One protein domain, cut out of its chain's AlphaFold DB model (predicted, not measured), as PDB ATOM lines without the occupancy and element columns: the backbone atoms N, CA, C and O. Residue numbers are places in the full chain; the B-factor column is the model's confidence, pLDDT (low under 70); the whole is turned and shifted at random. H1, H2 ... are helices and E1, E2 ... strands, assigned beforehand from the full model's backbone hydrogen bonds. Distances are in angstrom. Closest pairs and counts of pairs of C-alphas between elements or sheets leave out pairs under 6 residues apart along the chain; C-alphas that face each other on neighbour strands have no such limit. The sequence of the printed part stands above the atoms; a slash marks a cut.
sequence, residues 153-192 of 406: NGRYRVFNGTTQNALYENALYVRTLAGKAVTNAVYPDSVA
ATOM      1  N   ASN A 153      67.438  43.647  96.425       89.69
ATOM      2  CA  ASN A 153      67.550  43.790  97.872       89.69
ATOM      3  C   ASN A 153      66.441  42.957  98.539       89.69
ATOM      4  O   ASN A 153      65.777  42.173  97.870       89.69
ATOM      5  N   GLY A 154      66.209  43.108  99.846       89.75
ATOM      6  CA  GLY A 154      65.162  42.342 100.541       89.75
ATOM      7  C   GLY A 154      63.718  42.655 100.110       89.75
ATOM      8  O   GLY A 154      62.803  41.945 100.507       89.75
ATOM      9  N   ARG A 155      63.486  43.716  99.324       92.50
ATOM     10  CA  ARG A 155      62.148  44.189  98.928       92.50
ATOM     11  C   ARG A 155      61.903  44.153  97.424       92.50
ATOM     12  O   ARG A 155      60.762  43.948  97.020       92.50
ATOM     13  N   TYR A 156      62.934  44.344  96.608       94.12
ATOM     14  CA  TYR A 156      62.810  44.520  95.164       94.12
ATOM     15  C   TYR A 156      63.888  43.751  94.405       94.12
ATOM     16  O   TYR A 156      65.019  43.629  94.876       94.12
ATOM     17  N   ARG A 157      63.546  43.299  93.199       95.12
ATOM     18  CA  ARG A 157      64.477  42.831  92.166       95.12
ATOM     19  C   ARG A 157      64.237  43.610  90.879       95.12
ATOM     20  O   ARG A 157      63.090  43.760  90.473       95.12
ATOM     21  N   VAL A 158      65.307  44.051  90.235       93.94
ATOM     22  CA  VAL A 158      65.312  44.704  88.925       93.94
ATOM     23  C   VAL A 158      65.894  43.738  87.900       93.94
ATOM     24  O   VAL A 158      66.884  43.065  88.183       93.94
ATOM     25  N   PHE A 159      65.280  43.626  86.729       94.06
ATOM     26  CA  PHE A 159      65.784  42.774  85.651       94.06
ATOM     27  C   PHE A 159      65.266  43.245  84.291       94.06
ATOM     28  O   PHE A 159      64.182  43.823  84.205       94.06
ATOM     29  N   ASN A 160      66.023  42.961  83.232       94.75
ATOM     30  CA  ASN A 160      65.543  43.112  81.861       94.75
ATOM     31  C   ASN A 160      64.753  41.855  81.490       94.75
ATOM     32  O   ASN A 160      65.207  40.739  81.744       94.75
ATOM     33  N   GLY A 161      63.578  42.032  80.903       93.56
ATOM     34  CA  GLY A 161      62.775  40.949  80.349       93.56
ATOM     35  C   GLY A 161      62.364  41.260  78.917       93.56
ATOM     36  O   GLY A 161      62.522  42.385  78.443       93.56
ATOM     37  N   THR A 162      61.827  40.263  78.227       93.31
ATOM     38  CA  THR A 162      61.265  40.458  76.891       93.31
ATOM     39  C   THR A 162      60.022  41.347  76.948       93.31
ATOM     40  O   THR A 162      59.385  41.517  77.998       93.31
ATOM     41  N   THR A 163      59.684  41.929  75.805       90.81
ATOM     42  CA  THR A 163      58.449  42.682  75.612       90.81
ATOM     43  C   THR A 163      57.778  42.286  74.303       90.81
ATOM     44  O   THR A 163      58.431  41.801  73.385       90.81
ATOM     45  N   GLN A 164      56.460  42.463  74.250       85.38
ATOM     46  CA  GLN A 164      55.656  42.315  73.037       85.38
ATOM     47  C   GLN A 164      55.569  43.622  72.234       85.38
ATOM     48  O   GLN A 164      55.020  43.626  71.136       85.38
ATOM     49  N   ASN A 165      56.066  44.740  72.773       86.62
ATOM     50  CA  ASN A 165      56.084  46.012  72.061       86.62
ATOM     51  C   ASN A 165      57.268  46.050  71.084       86.62
ATOM     52  O   ASN A 165      58.414  46.164  71.510       86.62
ATOM     53  N   ALA A 166      56.985  46.027  69.779       79.06
ATOM     54  CA  ALA A 166      57.995  45.995  68.717       79.06
ATOM     55  C   ALA A 166      58.902  47.243  68.645       79.06
ATOM     56  O   ALA A 166      59.916  47.227  67.952       79.06
ATOM     57  N   LEU A 167      58.565  48.333  69.346       80.62
ATOM     58  CA  LEU A 167      59.397  49.545  69.420       80.62
ATOM     59  C   LEU A 167      60.547  49.427  70.421       80.62
ATOM     60  O   LEU A 167      61.420  50.295  70.454       80.62
ATOM     61  N   TYR A 168      60.532  48.393  71.258       86.38
ATOM     62  CA  TYR A 168      61.499  48.192  72.322       86.38
ATOM     63  C   TYR A 168      62.113  46.799  72.188       86.38
ATOM     64  O   TYR A 168      61.409  45.803  72.082       86.38
ATOM     65  N   GLU A 169      63.441  46.712  72.248       86.31
ATOM     66  CA  GLU A 169      64.148  45.424  72.255       86.31
ATOM     67  C   GLU A 169      63.820  44.605  73.520       86.31
ATOM     68  O   GLU A 169      63.768  43.375  73.505       86.31
ATOM     69  N   ASN A 170      63.595  45.293  74.640       93.00
ATOM     70  CA  ASN A 170      63.285  44.708  75.935       93.00
ATOM     71  C   ASN A 170      62.474  45.678  76.809       93.00
ATOM     72  O   ASN A 170      62.249  46.836  76.463       93.00
ATOM     73  N   ALA A 171      62.044  45.198  77.972       95.94
ATOM     74  CA  ALA A 171      61.466  46.023  79.022       95.94
ATOM     75  C   ALA A 171      62.251  45.846  80.326       95.94
ATOM     76  O   ALA A 171      62.686  44.746  80.680       95.94
ATOM     77  N   LEU A 172      62.424  46.943  81.062       96.31
ATOM     78  CA  LEU A 172      63.001  46.925  82.402       96.31
ATOM     79  C   LEU A 172      61.882  46.696  83.417       96.31
ATOM     80  O   LEU A 172      60.931  47.473  83.467       96.31
ATOM     81  N   TYR A 173      62.008  45.666  84.250       96.88
ATOM     82  CA  TYR A 173      61.004  45.299  85.241       96.88
ATOM     83  C   TYR A 173      61.508  45.494  86.666       96.88
ATOM     84  O   TYR A 173      62.668  45.222  86.981       96.88
ATOM     85  N   VAL A 174      60.592  45.883  87.552       96.81
ATOM     86  CA  VAL A 174      60.779  45.842  89.004       96.81
ATOM     87  C   VAL A 174      59.779  44.856  89.586       96.81
ATOM     88  O   VAL A 174      58.567  45.011  89.430       96.81
ATOM     89  N   ARG A 175      60.291  43.840  90.280       96.31
ATOM     90  CA  ARG A 175      59.500  42.851  91.011       96.31
ATOM     91  C   ARG A 175      59.581  43.097  92.507       96.31
ATOM     92  O   ARG A 175      60.679  43.196  93.053       96.31
ATOM     93  N   THR A 176      58.438  43.128  93.183       96.31
ATOM     94  CA  THR A 176      58.380  43.092  94.648       96.31
ATOM     95  C   THR A 176      58.676  41.676  95.153       96.31
ATOM     96  O   THR A 176      58.155  40.686  94.637       96.31
ATOM     97  N   LEU A 177      59.558  41.572  96.150       93.38
ATOM     98  CA  LEU A 177      59.999  40.311  96.761       93.38
ATOM     99  C   LEU A 177      59.375  40.059  98.139       93.38
ATOM    100  O   LEU A 177      59.389  38.929  98.615       93.38
ATOM    101  N   ALA A 178      58.831  41.100  98.769       88.00
ATOM    102  CA  ALA A 178      58.159  41.022 100.059       88.00
ATOM    103  C   ALA A 178      56.676  41.393  99.911       88.00
ATOM    104  O   ALA A 178      56.328  42.298  99.149       88.00
ATOM    105  N   GLY A 179      55.806  40.708 100.656       87.25
ATOM    106  CA  GLY A 179      54.355  40.882 100.558       87.25
ATOM    107  C   GLY A 179      53.781  40.282  99.270       87.25
ATOM    108  O   GLY A 179      54.180  39.198  98.848       87.25
ATOM    109  N   LYS A 180      52.827  40.977  98.641       89.69
ATOM    110  CA  LYS A 180      52.233  40.542  97.370       89.69
ATOM    111  C   LYS A 180      53.229  40.773  96.232       89.69
ATOM    112  O   LYS A 180      53.527  41.918  95.888       89.69
ATOM    113  N   ALA A 181      53.734  39.685  95.656       89.81
ATOM    114  CA  ALA A 181      54.623  39.738  94.504       89.81
ATOM    115  C   ALA A 181      53.888  40.339  93.294       89.81
ATOM    116  O   ALA A 181      52.875  39.810  92.842       89.81
ATOM    117  N   VAL A 182      54.415  41.444  92.779       94.81
ATOM    118  CA  VAL A 182      53.956  42.144  91.580       94.81
ATOM    119  C   VAL A 182      55.189  42.487  90.762       94.81
ATOM    120  O   VAL A 182      56.215  42.884  91.318       94.81
ATOM    121  N   THR A 183      55.084  42.328  89.450       95.56
ATOM    122  CA  THR A 183      56.109  42.732  88.492       95.56
ATOM    123  C   THR A 183      55.527  43.842  87.636       95.56
ATOM    124  O   THR A 183      54.521  43.621  86.970       95.56
ATOM    125  N   ASN A 184      56.158  45.011  87.649       95.56
ATOM    126  CA  ASN A 184      55.754  46.151  86.832       95.56
ATOM    127  C   ASN A 184      56.899  46.554  85.910       95.56
ATOM    128  O   ASN A 184      58.064  46.522  86.320       95.56
ATOM    129  N   ALA A 185      56.570  46.951  84.684       96.25
ATOM    130  CA  ALA A 185      57.525  47.624  83.818       96.25
ATOM    131  C   ALA A 185      57.844  49.010  84.396       96.25
ATOM    132  O   ALA A 185      56.944  49.725  84.838       96.25
ATOM    133  N   VAL A 186      59.119  49.393  84.391       95.75
ATOM    134  CA  VAL A 186      59.570  50.737  84.788       95.75
ATOM    135  C   VAL A 186      59.014  51.787  83.829       95.75
ATOM    136  O   VAL A 186      58.620  52.866  84.257       95.75
ATOM    137  N   TYR A 187      58.941  51.434  82.545       94.25
ATOM    138  CA  TYR A 187      58.358  52.250  81.489       94.25
ATOM    139  C   TYR A 187      57.090  51.557  80.981       94.25
ATOM    140  O   TYR A 187      57.214  50.575  80.246       94.25
ATOM    141  N   PRO A 188      55.882  52.009  81.358       93.12
ATOM    142  CA  PRO A 188      54.634  51.376  80.927       93.12
ATOM    143  C   PRO A 188      54.516  51.230  79.404       93.12
ATOM    144  O   PRO A 188      54.083  50.184  78.925       93.12
ATOM    145  N   ASP A 189      55.000  52.218  78.644       90.88
ATOM    146  CA  ASP A 189      55.003  52.186  77.177       90.88
ATOM    147  C   ASP A 189      55.791  50.997  76.623       90.88
ATOM    148  O   ASP A 189      55.383  50.404  75.630       90.88
ATOM    149  N   SER A 190      56.859  50.571  77.313       92.12
ATOM    150  CA  SER A 190      57.677  49.432  76.879       92.12
ATOM    151  C   SER A 190      56.918  48.114  76.853       92.12
ATOM    152  O   SER A 190      57.389  47.194  76.204       92.12
ATOM    153  N   VAL A 191      55.761  48.007  77.516       92.81
ATOM    154  CA  VAL A 191      54.894  46.812  77.518       92.81
ATOM    155  C   VAL A 191      53.495  47.092  76.969       92.81
ATOM    156  O   VAL A 191      52.638  46.207  76.976       92.81
ATOM    157  N   ALA A 192      53.242  48.314  76.500       90.38
ATOM    158  CA  ALA A 192      51.979  48.664  75.873       90.38
ATOM    159  C   ALA A 192      51.806  47.884  74.563       90.38
ATOM    160  O   ALA A 192      52.754  47.706  73.795       90.38
TER     161      ALA A 192
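This is residues 153 to 192 of the 406 residues of a protein of Treponema sp (UniProt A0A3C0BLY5). The domain is a narrow ribbon of three antiparallel strands, E1, E2 and E3, side by side with E2 in the middle, and a very short helix, H1, that only grazes the sheet near the end where E2 begins. The loop between E1 and E2 reaches one end of the long axis with Ala 166, and Gly 154, before E1, lies at the other end. The printed part has 40 residues with three named strands and one named helix, in the order E1, E2, E3, H1; the class is mixed, helices and strands, with under half of the residues in named elements. The sheet has the order E1, E2, E3 and is a meander, each strand the antiparallel neighbour of the one before. The whole is only just loose, close to compact, with a radius of gyration of the C-alphas of 10.8 A, and its outline is a rod spanning 32 by 15 by 12 A.

E2 is residues 171 to 176, 16.2 A from first to last C-alpha, beginning at C-alpha 171 at (61.466, 46.023, 79.022). E1 is residues 156 to 161, 15.2 A long, beginning at C-alpha 156 at (62.810, 44.520, 95.164). E3 is residues 183 to 185. H1 is residues 188 to 191, ending at C-alpha 191 at (54.894, 46.812, 77.518).

E2 is the inner strand of the sheet, and E1 and E3 are its edge strands. E1 and E2 form a hairpin, antiparallel at 154 degrees between their directions. The C-alphas of Asn 160 and Leu 172 face each other at 4.6 A. N 175 and O 157 are within hydrogen-bond range at 2.8 A, and so are N 161 and O 171 at 2.9 A. E2 and E3 form a second hairpin, antiparallel at 148 degrees. The C-alphas of Arg 175 and Thr 183 face each other at 4.2 A, and N 174 and O 184 are within hydrogen-bond range at 2.9 A. H1 is on the sheet but only grazes it, with its residues 188 to 191. The closest C-alphas of E2 and H1 are those of Ala 171 and Ser 190, 5.5 A apart. The closest C-alphas of E3 and H1 are those of Ala 185 and Val 191, 6.9 A apart. H1 is too short for any O i to N i+4 pair; its 1 pair of O i and N i+3 is within range.

The two C-alphas farthest apart are those of Gly 154 and Ala 166, at 32.8 A. The printed part has no cut. The link from E3 to H1, 2 residues, is tight; the links from E1 to E2, 9 residues, and from E2 to E3, 6 residues, are short. The mean pLDDT of the printed part is 91.9, and no printed residue is under 70.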